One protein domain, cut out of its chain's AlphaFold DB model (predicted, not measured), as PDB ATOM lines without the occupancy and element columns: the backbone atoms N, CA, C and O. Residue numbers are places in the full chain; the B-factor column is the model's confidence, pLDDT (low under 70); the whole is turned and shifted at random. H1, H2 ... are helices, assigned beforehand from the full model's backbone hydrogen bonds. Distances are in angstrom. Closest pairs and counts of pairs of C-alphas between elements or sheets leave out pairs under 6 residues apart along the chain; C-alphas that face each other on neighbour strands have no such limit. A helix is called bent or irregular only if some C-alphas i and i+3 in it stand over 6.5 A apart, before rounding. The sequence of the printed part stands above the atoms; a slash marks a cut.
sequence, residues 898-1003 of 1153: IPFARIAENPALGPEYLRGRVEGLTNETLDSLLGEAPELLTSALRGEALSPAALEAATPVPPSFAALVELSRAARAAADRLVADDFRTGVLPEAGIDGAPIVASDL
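Overview. This is residues 898 to 1003 of the 1153 residues of the protein "Methyltransferase domain-containing protein" of Spirochaetaceae bacterium (UniProt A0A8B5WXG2). Two helices packed side by side, H4 and H6, make the core; H1 crosses near the ends of this pair, H2 and H3 lie along one side of it, and the short H5 sits off by itself. From the end of H6 the last stretch, with the small H7, loops away from this cluster and makes the longest axis; residues 992 to 997 stick out, and the last residues fold back. The printed part has 106 residues with seven named helices, H1 to H7 in order, and no named strand; the class is all helix. It is compact, with a radius of gyration of the C-alphas of 14.1 A, and spans 43 by 29 by 21 A.

Arrangement. H1, residues 898 to 905, and H2, residues 911 to 914, only just touch, with 3 pairs of C-alphas within 8 A; the closest are those of Pro 899 and Leu 914, 6.4 A apart. H3, residues 923 to 932, is close to but not clearly touching H2, the closest C-alphas being those of Glu 912 and Leu 926 at 8.0 A. H4, residues 934 to 941, is close to but not clearly touching H3, with the C-alphas of Leu 929 and Leu 937 closest at 6.6 A. H1 and H4 only just touch, with 3 pairs of C-alphas within 8 A, closest at Phe 900 and Leu 941, 7.2 A, and are about perpendicular at 75 degrees. H2 and H4 also only just touch, with 3 such pairs, closest at Pro 911 and Thr 938, 7.5 A. H5, residues 948 to 953, touches no helix; its closest C-alpha to H4 is Ala 950, 7.9 A from that of Leu 936. H6, residues 961 to 973, touches H4, with the C-alphas of Ala 940 and Ser 968 closest at 4.1 A; they run the same way at a tilt of 36 degrees, only just steep. With residues 970 to 971 alone H6 touches H1, closest at the C-alphas of Phe 900 and Ala 971, 5.4 A. H7, residues 989 to 992, is apart from the other helices. Every O i to N i+4 pair is within hydrogen-bond range in H1, H3, H4, H5 and H6, while H2 and H7 are too short for one.

Along the chain. H1 begins at C-alpha 898 (-470.099, 290.982, 32.229) and is 10.5 A long. H3 measures 14.0 A and H4 10.6 A. H6, the longest at 13 residues, runs 18.5 A from C-alpha 961 (-464.937, 272.060, 22.095). H7 is irregular, but only just: C-alpha 989 is 6.9 A from C-alpha 992 (-450.398, 294.829, 31.945).

Size, cuts and confidence. The two C-alphas farthest apart, those of Gly 931 and Asp 994, are 43.4 A apart. The printed part has no cut. The link from H6 to H7, 15 residues, is long. The mean pLDDT of the printed part is 82.5, with residues 947 to 958 and 988 to 996 under 70.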
ATOM      1  N   ILE A 898    -469.137 290.858  31.116       92.50
ATOM      2  CA  ILE A 898    -470.099 290.982  32.229       92.50
ATOM      3  C   ILE A 898    -470.888 289.684  32.494       92.50
ATOM      4  O   ILE A 898    -470.993 289.312  33.665       92.50
ATOM      5  N   PRO A 899    -471.394 288.935  31.488       94.12
ATOM      6  CA  PRO A 899    -472.121 287.691  31.752       94.12
ATOM      7  C   PRO A 899    -471.328 286.674  32.583       94.12
ATOM      8  O   PRO A 899    -471.887 286.004  33.451       94.12
ATOM      9  N   PHE A 900    -470.016 286.588  32.358       94.69
ATOM     10  CA  PHE A 900    -469.132 285.679  33.083       94.69
ATOM     11  C   PHE A 900    -468.874 286.162  34.511       94.69
ATOM     12  O   PHE A 900    -468.899 285.351  35.436       94.69
ATOM     13  N   ALA A 901    -468.705 287.474  34.705       92.31
ATOM     14  CA  ALA A 901    -468.611 288.066  36.038       92.31
ATOM     15  C   ALA A 901    -469.886 287.790  36.858       92.31
ATOM     16  O   ALA A 901    -469.800 287.325  37.993       92.31
ATOM     17  N   ARG A 902    -471.073 287.949  36.253       93.19
ATOM     18  CA  ARG A 902    -472.366 287.656  36.899       93.19
ATOM     19  C   ARG A 902    -472.509 286.189  37.306       93.19
ATOM     20  O   ARG A 902    -472.960 285.913  38.414       93.19
ATOM     21  N   ILE A 903    -472.107 285.243  36.453       94.00
ATOM     22  CA  ILE A 903    -472.116 283.809  36.801       94.00
ATOM     23  C   ILE A 903    -471.130 283.509  37.939       94.00
ATOM     24  O   ILE A 903    -471.438 282.704  38.817       94.00
ATOM     25  N   ALA A 904    -469.960 284.153  37.950       91.31
ATOM     26  CA  ALA A 904    -468.988 283.987  39.027       91.31
ATOM     27  C   ALA A 904    -469.516 284.524  40.373       91.31
ATOM     28  O   ALA A 904    -469.321 283.882  41.406       91.31
ATOM     29  N   GLU A 905    -470.218 285.661  40.357       92.94
ATOM     30  CA  GLU A 905    -470.879 286.255  41.526       92.94
ATOM     31  C   GLU A 905    -472.089 285.436  42.002       92.94
ATOM     32  O   GLU A 905    -472.299 285.269  43.205       92.94
ATOM     33  N   ASN A 906    -472.879 284.903  41.064       93.12
ATOM     34  CA  ASN A 906    -474.072 284.109  41.332       93.12
ATOM     35  C   ASN A 906    -474.087 282.807  40.506       93.12
ATOM     36  O   ASN A 906    -474.738 282.735  39.456       93.12
ATOM     37  N   PRO A 907    -473.461 281.726  41.015       87.88
ATOM     38  CA  PRO A 907    -473.407 280.441  40.315       87.88
ATOM     39  C   PRO A 907    -474.772 279.800  40.020       87.88
ATOM     40  O   PRO A 907    -474.839 278.882  39.205       87.88
ATOM     41  N   ALA A 908    -475.860 280.253  40.660       90.62
ATOM     42  CA  ALA A 908    -477.209 279.743  40.408       90.62
ATOM     43  C   ALA A 908    -477.775 280.165  39.040       90.62
ATOM     44  O   ALA A 908    -478.715 279.530  38.569       90.62
ATOM     45  N   LEU A 909    -477.208 281.198  38.400       89.88
ATOM     46  CA  LEU A 909    -477.577 281.609  37.039       89.88
ATOM     47  C   LEU A 909    -477.296 280.502  36.012       89.88
ATOM     48  O   LEU A 909    -478.068 280.312  35.075       89.88
ATOM     49  N   GLY A 910    -476.216 279.742  36.221       89.88
ATOM     50  CA  GLY A 910    -475.834 278.626  35.363       89.88
ATOM     51  C   GLY A 910    -475.464 279.019  33.919       89.88
ATOM     52  O   GLY A 910    -475.457 280.194  33.559       89.88
ATOM     53  N   PRO A 911    -475.134 278.028  33.073       90.75
ATOM     54  CA  PRO A 911    -474.748 278.233  31.669       90.75
ATOM     55  C   PRO A 911    -475.857 278.819  30.784       90.75
ATOM     56  O   PRO A 911    -475.563 279.559  29.851       90.75
ATOM     57  N   GLU A 912    -477.123 278.523  31.087       90.12
ATOM     58  CA  GLU A 912    -478.299 279.026  30.357       90.12
ATOM     59  C   GLU A 912    -478.360 280.561  30.315       90.12
ATOM     60  O   GLU A 912    -478.802 281.144  29.326       90.12
ATOM     61  N   TYR A 913    -477.833 281.232  31.345       91.62
ATOM     62  CA  TYR A 913    -477.756 282.691  31.414       91.62
ATOM     63  C   TYR A 913    -476.959 283.321  30.258       91.62
ATOM     64  O   TYR A 913    -477.201 284.474  29.902       91.62
ATOM     65  N   LEU A 914    -476.034 282.580  29.636       91.81
ATOM     66  CA  LEU A 914    -475.199 283.085  28.543       91.81
ATOM     67  C   LEU A 914    -475.941 283.236  27.207       91.81
ATOM     68  O   LEU A 914    -475.424 283.915  26.314       91.81
ATOM     69  N   ARG A 915    -477.130 282.635  27.044       88.00
ATOM     70  CA  ARG A 915    -477.888 282.708  25.784       88.00
ATOM     71  C   ARG A 915    -478.178 284.149  25.396       88.00
ATOM     72  O   ARG A 915    -478.706 284.922  26.194       88.00
ATOM     73  N   GLY A 916    -477.816 284.496  24.162       82.75
ATOM     74  CA  GLY A 916    -478.003 285.838  23.611       82.75
ATOM     75  C   GLY A 916    -477.180 286.940  24.291       82.75
ATOM     76  O   GLY A 916    -477.393 288.099  23.967       82.75
ATOM     77  N   ARG A 917    -476.264 286.607  25.215       89.44
ATOM     78  CA  ARG A 917    -475.414 287.576  25.939       89.44
ATOM     79  C   ARG A 917    -473.930 287.488  25.580       89.44
ATOM     80  O   ARG A 917    -473.144 288.341  25.991       89.44
ATOM     81  N   VAL A 918    -473.538 286.458  24.830       89.50
ATOM     82  CA  VAL A 918    -472.167 286.235  24.352       89.50
ATOM     83  C   VAL A 918    -472.202 286.119  22.837       89.50
ATOM     84  O   VAL A 918    -472.799 285.190  22.296       89.50
ATOM     85  N   GLU A 919    -471.579 287.065  22.138       86.00
ATOM     86  CA  GLU A 919    -471.597 287.058  20.677       86.00
ATOM     87  C   GLU A 919    -470.789 285.863  20.142       86.00
ATOM     88  O   GLU A 919    -469.699 285.562  20.631       86.00
ATOM     89  N   GLY A 920    -471.332 285.160  19.148       83.25
ATOM     90  CA  GLY A 920    -470.737 283.943  18.584       83.25
ATOM     91  C   GLY A 920    -471.066 282.652  19.347       83.25
ATOM     92  O   GLY A 920    -470.846 281.570  18.807       83.25
ATOM     93  N   LEU A 921    -471.644 282.723  20.555       88.25
ATOM     94  CA  LEU A 921    -472.150 281.539  21.258       88.25
ATOM     95  C   LEU A 921    -473.571 281.215  20.782       88.25
ATOM     96  O   LEU A 921    -474.537 281.792  21.280       88.25
ATOM     97  N   THR A 922    -473.700 280.282  19.837       87.00
ATOM     98  CA  THR A 922    -475.014 279.872  19.319       87.00
ATOM     99  C   THR A 922    -475.787 279.007  20.315       87.00
ATOM    100  O   THR A 922    -475.194 278.287  21.129       87.00
ATOM    101  N   ASN A 923    -477.120 279.017  20.229       85.25
ATOM    102  CA  ASN A 923    -477.977 278.132  21.016       85.25
ATOM    103  C   ASN A 923    -477.659 276.658  20.763       85.25
ATOM    104  O   ASN A 923    -477.634 275.884  21.714       85.25
ATOM    105  N   GLU A 924    -477.386 276.282  19.512       83.44
ATOM    106  CA  GLU A 924    -476.988 274.917  19.148       83.44
ATOM    107  C   GLU A 924    -475.668 274.508  19.818       83.44
ATOM    108  O   GLU A 924    -475.574 273.422  20.392       83.44
ATOM    109  N   THR A 925    -474.674 275.401  19.822       86.50
ATOM    110  CA  THR A 925    -473.388 275.168  20.498       86.50
ATOM    111  C   THR A 925    -473.596 274.964  21.995       86.50
ATOM    112  O   THR A 925    -473.057 274.021  22.574       86.50
ATOM    113  N   LEU A 926    -474.388 275.824  22.638       89.12
ATOM    114  CA  LEU A 926    -474.649 275.711  24.070       89.12
ATOM    115  C   LEU A 926    -475.455 274.447  24.413       89.12
ATOM    116  O   LEU A 926    -475.118 273.768  25.380       89.12
ATOM    117  N   ASP A 927    -476.462 274.098  23.607       86.62
ATOM    118  CA  ASP A 927    -477.268 272.878  23.762       86.62
ATOM    119  C   ASP A 927    -476.395 271.620  23.649       86.62
ATOM    120  O   ASP A 927    -476.504 270.715  24.481       86.62
ATOM    121  N   SER A 928    -475.491 271.581  22.662       86.56
ATOM    122  CA  SER A 928    -474.518 270.493  22.507       86.56
ATOM    123  C   SER A 928    -473.614 270.384  23.735       86.56
ATOM    124  O   SER A 928    -473.484 269.303  24.307       86.56
ATOM    125  N   LEU A 929    -473.072 271.499  24.241       87.69
ATOM    126  CA  LEU A 929    -472.235 271.488  25.446       87.69
ATOM    127  C   LEU A 929    -473.000 271.040  26.701       87.69
ATOM    128  O   LEU A 929    -472.451 270.301  27.519       87.69
ATOM    129  N   LEU A 930    -474.259 271.448  26.853       89.12
ATOM    130  CA  LEU A 930    -475.123 271.038  27.964       89.12
ATOM    131  C   LEU A 930    -475.476 269.548  27.921       89.12
ATOM    132  O   LEU A 930    -475.577 268.913  28.972       89.12
ATOM    133  N   GLY A 931    -475.677 268.996  26.724       86.25
ATOM    134  CA  GLY A 931    -476.024 267.590  26.530       86.25
ATOM    135  C   GLY A 931    -474.820 266.649  26.591       86.25
ATOM    136  O   GLY A 931    -474.899 265.587  27.208       86.25
ATOM    137  N   GLU A 932    -473.710 267.029  25.960       84.75
ATOM    138  CA  GLU A 932    -472.545 266.162  25.750       84.75
ATOM    139  C   GLU A 932    -471.460 266.347  26.818       84.75
ATOM    140  O   GLU A 932    -470.771 265.385  27.166       84.75
ATOM    141  N   ALA A 933    -471.296 267.560  27.359       82.12
ATOM    142  CA  ALA A 933    -470.177 267.914  28.237       82.12
ATOM    143  C   ALA A 933    -470.547 268.847  29.423       82.12
ATOM    144  O   ALA A 933    -469.810 269.800  29.703       82.12
ATOM    145  N   PRO A 934    -471.629 268.587  30.188       87.06
ATOM    146  CA  PRO A 934    -472.133 269.520  31.206       87.06
ATOM    147  C   PRO A 934    -471.153 269.783  32.362       87.06
ATOM    148  O   PRO A 934    -471.060 270.907  32.868       87.06
ATOM    149  N   GLU A 935    -470.395 268.768  32.786       85.62
ATOM    150  CA  GLU A 935    -469.387 268.920  33.846       85.62
ATOM    151  C   GLU A 935    -468.211 269.786  33.378       85.62
ATOM    152  O   GLU A 935    -467.778 270.683  34.101       85.62
ATOM    153  N   LEU A 936    -467.748 269.579  32.140       86.31
ATOM    154  CA  LEU A 936    -466.669 270.373  31.552       86.31
ATOM    155  C   LEU A 936    -467.102 271.817  31.310       86.31
ATOM    156  O   LEU A 936    -466.314 272.722  31.567       86.31
ATOM    157  N   LEU A 937    -468.348 272.049  30.884       90.38
ATOM    158  CA  LEU A 937    -468.928 273.388  30.785       90.38
ATOM    159  C   LEU A 937    -468.948 274.086  32.147       90.38
ATOM    160  O   LEU A 937    -468.525 275.232  32.262       90.38
ATOM    161  N   THR A 938    -469.352 273.380  33.203       89.31
ATOM    162  CA  THR A 938    -469.344 273.931  34.564       89.31
ATOM    163  C   THR A 938    -467.927 274.297  35.024       89.31
ATOM    164  O   THR A 938    -467.723 275.378  35.576       89.31
ATOM    165  N   SER A 939    -466.936 273.434  34.777       88.69
ATOM    166  CA  SER A 939    -465.520 273.723  35.057       88.69
ATOM    167  C   SER A 939    -464.985 274.889  34.220       88.69
ATOM    168  O   SER A 939    -464.297 275.765  34.749       88.69
ATOM    169  N   ALA A 940    -465.346 274.956  32.935       91.56
ATOM    170  CA  ALA A 940    -464.985 276.056  32.049       91.56
ATOM    171  C   ALA A 940    -465.521 277.388  32.585       91.56
ATOM    172  O   ALA A 940    -464.752 278.329  32.741       91.56
ATOM    173  N   LEU A 941    -466.789 277.462  32.995       93.12
ATOM    174  CA  LEU A 941    -467.366 278.688  33.564       93.12
ATOM    175  C   LEU A 941    -466.746 279.106  34.910       93.12
ATOM    176  O   LEU A 941    -466.871 280.260  35.308       93.12
ATOM    177  N   ARG A 942    -466.020 278.213  35.596       90.06
ATOM    178  CA  ARG A 942    -465.186 278.554  36.768       90.06
ATOM    179  C   ARG A 942    -463.783 279.039  36.397       90.06
ATOM    180  O   ARG A 942    -462.997 279.382  37.287       90.06
ATOM    181  N   GLY A 943    -463.452 279.069  35.109       88.94
ATOM    182  CA  GLY A 943    -462.139 279.419  34.579       88.94
ATOM    183  C   GLY A 943    -461.087 278.321  34.759       88.94
ATOM    184  O   GLY A 943    -459.892 278.612  34.692       88.94
ATOM    185  N   GLU A 944    -461.488 277.073  35.017       88.94
ATOM    186  CA  GLU A 944    -460.549 275.954  35.156       88.94
ATOM    187  C   GLU A 944    -459.908 275.619  33.800       88.94
ATOM    188  O   GLU A 944    -460.584 275.574  32.768       88.94
ATOM    189  N   ALA A 945    -458.593 275.380  33.791       76.38
ATOM    190  CA  ALA A 945    -457.886 274.968  32.583       76.38
ATOM    191  C   ALA A 945    -458.355 273.569  32.152       76.38
ATOM    192  O   ALA A 945    -458.270 272.606  32.919       76.38
ATOM    193  N   LEU A 946    -458.824 273.449  30.911       78.00
ATOM    194  CA  LEU A 946    -459.237 272.168  30.342       78.00
ATOM    195  C   LEU A 946    -457.979 271.350  30.026       78.00
ATOM    196  O   LEU A 946    -457.253 271.633  29.077       78.00
ATOM    197  N   SER A 947    -457.672 270.372  30.882       66.25
ATOM    198  CA  SER A 947    -456.449 269.567  30.762       66.25
ATOM    199  C   SER A 947    -456.455 268.665  29.511       66.25
ATOM    200  O   SER A 947    -457.526 268.245  29.071       66.25
ATOM    201  N   PRO A 948    -455.284 268.250  28.988       66.19
ATOM    202  CA  PRO A 948    -455.205 267.228  27.938       66.19
ATOM    203  C   PRO A 948    -455.938 265.921  28.294       66.19
ATOM    204  O   PRO A 948    -456.519 265.286  27.423       66.19
ATOM    205  N   ALA A 949    -455.993 265.558  29.580       63.16
ATOM    206  CA  ALA A 949    -456.760 264.405  30.054       63.16
ATOM    207  C   ALA A 949    -458.285 264.609  29.940       63.16
ATOM    208  O   ALA A 949    -459.016 263.648  29.719       63.16
ATOM    209  N   ALA A 950    -458.774 265.850  30.056       64.19
ATOM    210  CA  ALA A 950    -460.179 266.186  29.816       64.19
ATOM    211  C   ALA A 950    -460.534 266.094  28.321       64.19
ATOM    212  O   ALA A 950    -461.625 265.646  27.984       64.19
ATOM    213  N   LEU A 951    -459.593 266.444  27.435       64.62
ATOM    214  CA  LEU A 951    -459.721 266.252  25.988       64.62
ATOM    215  C   LEU A 951    -459.730 264.758  25.612       64.62
ATOM    216  O   LEU A 951    -460.561 264.336  24.816       64.62
ATOM    217  N   GLU A 952    -458.857 263.946  26.221       65.00
ATOM    218  CA  GLU A 952    -458.858 262.484  26.043       65.00
ATOM    219  C   GLU A 952    -460.164 261.846  26.541       65.00
ATOM    220  O   GLU A 952    -460.734 260.993  25.857       65.00
ATOM    221  N   ALA A 953    -460.676 262.285  27.697       64.12
ATOM    222  CA  ALA A 953    -461.938 261.803  28.259       64.12
ATOM    223  C   ALA A 953    -463.165 262.186  27.412       64.12
ATOM    224  O   ALA A 953    -464.148 261.448  27.402       64.12
ATOM    225  N   ALA A 954    -463.096 263.296  26.676       61.91
ATOM    226  CA  ALA A 954    -464.153 263.788  25.800       61.91
ATOM    227  C   ALA A 954    -464.077 263.215  24.371       61.91
ATOM    228  O   ALA A 954    -464.564 263.855  23.455       61.91
ATOM    229  N   THR A 955    -463.454 262.052  24.137       65.50
ATOM    230  CA  THR A 955    -463.317 261.478  22.782       65.50
ATOM    231  C   THR A 955    -464.582 260.701  22.356       65.50
ATOM    232  O   THR A 955    -464.949 259.748  23.047       65.50
ATOM    233  N   PRO A 956    -465.204 260.997  21.192       67.12
ATOM    234  CA  PRO A 956    -464.777 261.974  20.190       67.12
ATOM    235  C   PRO A 956    -465.038 263.413  20.643       67.12
ATOM    236  O   PRO A 956    -466.120 263.712  21.136       67.12
ATOM    237  N   VAL A 957    -464.035 264.277  20.445       68.38
ATOM    238  CA  VAL A 957    -464.059 265.684  20.870       68.38
ATOM    239  C   VAL A 957    -465.320 266.358  20.321       68.38
ATOM    240  O   VAL A 957    -465.516 266.309  19.101       68.38
ATOM    241  N   PRO A 958    -466.159 266.984  21.171       67.50
ATOM    242  CA  PRO A 958    -467.359 267.666  20.708       67.50
ATOM    243  C   PRO A 958    -467.001 268.714  19.647       67.50
ATOM    244  O   PRO A 958    -466.014 269.434  19.833       67.50
ATOM    245  N   PRO A 959    -467.787 268.873  18.568       70.69
ATOM    246  CA  PRO A 959    -467.575 269.945  17.590       70.69
ATOM    247  C   PRO A 959    -467.469 271.332  18.250       70.69
ATOM    248  O   PRO A 959    -466.679 272.174  17.830       70.69
ATOM    249  N   SER A 960    -468.194 271.526  19.353       81.94
ATOM    250  CA  SER A 960    -468.226 272.744  20.168       81.94
ATOM    251  C   SER A 960    -467.061 272.895  21.162       81.94
ATOM    252  O   SER A 960    -467.060 273.821  21.973       81.94
ATOM    253  N   PHE A 961    -466.051 272.017  21.138       82.88
ATOM    254  CA  PHE A 961    -464.937 272.060  22.095       82.88
ATOM    255  C   PHE A 961    -464.110 273.355  22.008       82.88
ATOM    256  O   PHE A 961    -463.652 273.854  23.034       82.88
ATOM    257  N   ALA A 962    -463.954 273.941  20.814       84.69
ATOM    258  CA  ALA A 962    -463.272 275.230  20.654       84.69
ATOM    259  C   ALA A 962    -463.987 276.350  21.434       84.69
ATOM    260  O   ALA A 962    -463.361 277.048  22.232       84.69
ATOM    261  N   ALA A 963    -465.317 276.434  21.299       89.19
ATOM    262  CA  ALA A 963    -466.135 277.363  22.073       89.19
ATOM    263  C   ALA A 963    -465.992 277.114  23.584       89.19
ATOM    264  O   ALA A 963    -465.857 278.061  24.348       89.19
ATOM    265  N   LEU A 964    -465.940 275.854  24.028       89.88
ATOM    266  CA  LEU A 964    -465.750 275.505  25.441       89.88
ATOM    267  C   LEU A 964    -464.415 276.021  26.019       89.88
ATOM    268  O   LEU A 964    -464.381 276.532  27.142       89.88
ATOM    269  N   VAL A 965    -463.317 275.917  25.260       89.44
ATOM    270  CA  VAL A 965    -462.007 276.479  25.646       89.44
ATOM    271  C   VAL A 965    -462.083 278.000  25.758       89.44
ATOM    272  O   VAL A 965    -461.588 278.578  26.728       89.44
ATOM    273  N   GLU A 966    -462.742 278.646  24.802       92.88
ATOM    274  CA  GLU A 966    -462.941 280.093  24.805       92.88
ATOM    275  C   GLU A 966    -463.842 280.565  25.955       92.88
ATOM    276  O   GLU A 966    -463.517 281.557  26.603       92.88
ATOM    277  N   LEU A 967    -464.902 279.828  26.308       94.56
ATOM    278  CA  LEU A 967    -465.715 280.101  27.502       94.56
ATOM    279  C   LEU A 967    -464.865 280.048  28.778       94.56
ATOM    280  O   LEU A 967    -464.989 280.912  29.645       94.56
ATOM    281  N   SER A 968    -463.966 279.063  28.875       93.50
ATOM    282  CA  SER A 968    -463.027 278.951  29.993       93.50
ATOM    283  C   SER A 968    -462.071 280.144  30.075       93.50
ATOM    284  O   SER A 968    -461.830 280.689  31.157       93.50
ATOM    285  N   ARG A 969    -461.573 280.605  28.924       93.38
ATOM    286  CA  ARG A 969    -460.751 281.816  28.821       93.38
ATOM    287  C   ARG A 969    -461.520 283.069  29.228       93.38
ATOM    288  O   ARG A 969    -461.003 283.860  30.009       93.38
ATOM    289  N   ALA A 970    -462.751 283.237  28.752       94.81
ATOM    290  CA  ALA A 970    -463.593 284.378  29.096       94.81
ATOM    291  C   ALA A 970    -463.909 284.427  30.600       94.81
ATOM    292  O   ALA A 970    -463.823 285.491  31.211       94.81
ATOM    293  N   ALA A 971    -464.168 283.274  31.225       94.75
ATOM    294  CA  ALA A 971    -464.354 283.174  32.670       94.75
ATOM    295  C   ALA A 971    -463.087 283.534  33.471       94.75
ATOM    296  O   ALA A 971    -463.186 284.127  34.546       94.75
ATOM    297  N   ARG A 972    -461.886 283.203  32.969       92.50
ATOM    298  CA  ARG A 972    -460.620 283.664  33.571       92.50
ATOM    299  C   ARG A 972    -460.400 285.158  33.381       92.50
ATOM    300  O   ARG A 972    -459.992 285.807  34.340       92.50
ATOM    301  N   ALA A 973    -460.682 285.677  32.186       91.81
ATOM    302  CA  ALA A 973    -460.578 287.097  31.864       91.81
ATOM    303  C   ALA A 973    -461.450 287.930  32.808       91.81
ATOM    304  O   ALA A 973    -460.935 288.800  33.493       91.81
ATOM    305  N   ALA A 974    -462.730 287.575  32.945       91.94
ATOM    306  CA  ALA A 974    -463.675 288.257  33.829       91.94
ATOM    307  C   ALA A 974    -463.323 288.169  35.328       91.94
ATOM    308  O   ALA A 974    -463.890 288.904  36.132       91.94
ATOM    309  N   ALA A 975    -462.438 287.246  35.712       90.12
ATOM    310  CA  ALA A 975    -462.017 287.023  37.090       90.12
ATOM    311  C   ALA A 975    -460.574 287.483  37.365       90.12
ATOM    312  O   ALA A 975    -460.036 287.106  38.407       90.12
ATOM    313  N   ASP A 976    -459.928 288.202  36.438       88.31
ATOM    314  CA  ASP A 976    -458.516 288.613  36.520       88.31
ATOM    315  C   ASP A 976    -457.541 287.443  36.797       88.31
ATOM    316  O   ASP A 976    -456.557 287.561  37.531       88.31
ATOM    317  N   ARG A 977    -457.812 286.264  36.217       89.38
ATOM    318  CA  ARG A 977    -457.023 285.023  36.392       89.38
ATOM    319  C   ARG A 977    -456.409 284.500  35.089       89.38
ATOM    320  O   ARG A 977    -456.218 283.292  34.948       89.38
ATOM    321  N   LEU A 978    -456.138 285.388  34.133       88.25
ATOM    322  CA  LEU A 978    -455.549 285.041  32.834       88.25
ATOM    323  C   LEU A 978    -454.194 284.331  32.981       88.25
ATOM    324  O   LEU A 978    -453.377 284.682  33.834       88.25
ATOM    325  N   VAL A 979    -453.947 283.344  32.120       86.25
ATOM    326  CA  VAL A 979    -452.660 282.638  32.000       86.25
ATOM    327  C   VAL A 979    -452.006 282.922  30.647       86.25
ATOM    328  O   VAL A 979    -452.648 283.438  29.741       86.25
ATOM    329  N   ALA A 980    -450.724 282.580  30.482       82.75
ATOM    330  CA  ALA A 980    -449.983 282.873  29.247       82.75
ATOM    331  C   ALA A 980    -450.653 282.310  27.976       82.75
ATOM    332  O   ALA A 980    -450.668 282.986  26.952       82.75
ATOM    333  N   ASP A 981    -451.267 281.129  28.068       83.69
ATOM    334  CA  ASP A 981    -451.964 280.470  26.952       83.69
ATOM    335  C   ASP A 981    -453.301 281.146  26.571       83.69
ATOM    336  O   ASP A 981    -453.932 280.775  25.578       83.69
ATOM    337  N   ASP A 982    -453.766 282.130  27.350       87.94
ATOM    338  CA  ASP A 982    -454.980 282.886  27.032       87.94
ATOM    339  C   ASP A 982    -454.737 284.009  26.006       87.94
ATOM    340  O   ASP A 982    -455.687 284.474  25.370       87.94
ATOM    341  N   PHE A 983    -453.486 284.426  25.813       88.31
ATOM    342  CA  PHE A 983    -453.109 285.530  24.931       88.31
ATOM    343  C   PHE A 983    -452.847 285.061  23.496       88.31
ATOM    344  O   PHE A 983    -452.408 283.933  23.257       88.31
ATOM    345  N   ARG A 984    -453.078 285.942  22.515       88.06
ATOM    346  CA  ARG A 984    -452.681 285.681  21.123       88.06
ATOM    347  C   ARG A 984    -451.161 285.555  21.009       88.06
ATOM    348  O   ARG A 984    -450.405 286.246  21.689       88.06
ATOM    349  N   THR A 985    -450.698 284.704  20.095       79.31
ATOM    350  CA  THR A 985    -449.265 284.490  19.846       79.31
ATOM    351  C   THR A 985    -448.544 285.814  19.574       79.31
ATOM    352  O   THR A 985    -448.877 286.523  18.628       79.31
ATOM    353  N   GLY A 986    -447.524 286.127  20.378       72.12
ATOM    354  CA  GLY A 986    -446.745 287.367  20.267       72.12
ATOM    355  C   GLY A 986    -447.221 288.506  21.175       72.12
ATOM    356  O   GLY A 986    -446.487 289.480  21.328       72.12
ATOM    357  N   VAL A 987    -448.378 288.366  21.826       74.69
ATOM    358  CA  VAL A 987    -448.813 289.244  22.919       74.69
ATOM    359  C   VAL A 987    -448.249 288.679  24.223       74.69
ATOM    360  O   VAL A 987    -448.542 287.546  24.602       74.69
ATOM    361  N   LEU A 988    -447.369 289.429  24.890       61.44
ATOM    362  CA  LEU A 988    -446.799 289.005  26.171       61.44
ATOM    363  C   LEU A 988    -447.821 289.238  27.302       61.44
ATOM    364  O   LEU A 988    -448.471 290.283  27.302       61.44
ATOM    365  N   PRO A 989    -447.892 288.361  28.328       57.09
ATOM    366  CA  PRO A 989    -448.697 288.593  29.542       57.09
ATOM    367  C   PRO A 989    -448.333 289.905  30.250       57.09
ATOM    368  O   PRO A 989    -449.105 290.471  31.019       57.09
ATOM    369  N   GLU A 990    -447.126 290.388  29.964       55.84
ATOM    370  CA  GLU A 990    -446.566 291.655  30.403       55.84
ATOM    371  C   GLU A 990    -447.281 292.892  29.816       55.84
ATOM    372  O   GLU A 990    -446.963 294.007  30.207       55.84
ATOM    373  N   ALA A 991    -448.279 292.738  28.936       51.09
ATOM    374  CA  ALA A 991    -449.106 293.840  28.422       51.09
ATOM    375  C   ALA A 991    -449.880 294.616  29.518       51.09
ATOM    376  O   ALA A 991    -450.342 295.725  29.269       51.09
ATOM    377  N   GLY A 992    -449.945 294.096  30.752       50.88
ATOM    378  CA  GLY A 992    -450.398 294.829  31.945       50.88
ATOM    379  C   GLY A 992    -449.299 295.557  32.745       50.88
ATOM    380  O   GLY A 992    -449.597 296.128  33.794       50.88
ATOM    381  N   ILE A 993    -448.029 295.538  32.317       46.34
ATOM    382  CA  ILE A 993    -446.880 296.028  33.116       46.34
ATOM    383  C   ILE A 993    -446.712 297.557  33.080       46.34
ATOM    384  O   ILE A 993    -446.136 298.114  34.011       46.34
ATOM    385  N   ASP A 994    -447.336 298.253  32.124       48.06
ATOM    386  CA  ASP A 994    -447.362 299.727  32.066       48.06
ATOM    387  C   ASP A 994    -448.717 300.339  32.494       48.06
ATOM    388  O   ASP A 994    -448.998 301.507  32.224       48.06
ATOM    389  N   GLY A 995    -449.577 299.570  33.175       55.94
ATOM    390  CA  GLY A 995    -450.863 300.061  33.699       55.94
ATOM    391  C   GLY A 995    -451.966 300.267  32.649       55.94
ATOM    392  O   GLY A 995    -452.999 300.853  32.972       55.94
ATOM    393  N   ALA A 996    -451.770 299.794  31.415       64.25
ATOM    394  CA  ALA A 996    -452.810 299.756  30.390       64.25
ATOM    395  C   ALA A 996    -453.785 298.581  30.640       64.25
ATOM    396  O   ALA A 996    -453.342 297.499  31.034       64.25
ATOM    397  N   PRO A 997    -455.103 298.768  30.440       76.75
ATOM    398  CA  PRO A 997    -456.082 297.698  30.607       76.75
ATOM    399  C   PRO A 997    -455.958 296.657  29.487       76.75
ATOM    400  O   PRO A 997    -455.794 297.016  28.323       76.75
ATOM    401  N   ILE A 998    -456.089 295.373  29.839       85.38
ATOM    402  CA  ILE A 998    -456.150 294.270  28.870       85.38
ATOM    403  C   ILE A 998    -457.420 294.426  28.031       85.38
ATOM    404  O   ILE A 998    -458.517 294.569  28.586       85.38
ATOM    405  N   VAL A 999    -457.282 294.369  26.708       87.31
ATOM    406  CA  VAL A 999    -458.413 294.439  25.774       87.31
ATOM    407  C   VAL A 999    -458.745 293.071  25.192       87.31
ATOM    408  O   VAL A 999    -457.909 292.173  25.128       87.31
ATOM    409  N   ALA A1000    -459.986 292.898  24.746       87.81
ATOM    410  CA  ALA A1000    -460.462 291.639  24.176       87.81
ATOM    411  C   ALA A1000    -459.600 291.142  22.997       87.81
ATOM    412  O   ALA A1000    -459.399 289.936  22.853       87.81
ATOM    413  N   SER A1001    -459.045 292.056  22.189       87.50
ATOM    414  CA  SER A1001    -458.184 291.725  21.044       87.50
ATOM    415  C   SER A1001    -456.814 291.155  21.421       87.50
ATOM    416  O   SER A1001    -456.160 290.557  20.566       87.50
ATOM    417  N   ASP A1002    -456.384 291.300  22.678       88.44
ATOM    418  CA  ASP A1002    -455.149 290.689  23.189       88.44
ATOM    419  C   ASP A1002    -455.318 289.177  23.421       88.44
ATOM    420  O   ASP A1002    -454.340 288.422  23.455       88.44
ATOM    421  N   LEU A1003    -456.568 288.723  23.569       90.50
ATOM    422  CA  LEU A1003    -456.933 287.362  23.942       90.50
ATOM    423  C   LEU A1003    -457.238 286.489  22.714       90.50
ATOM    424  O   LEU A1003    -457.712 286.947  21.669       90.50
TER     425      LEU A1003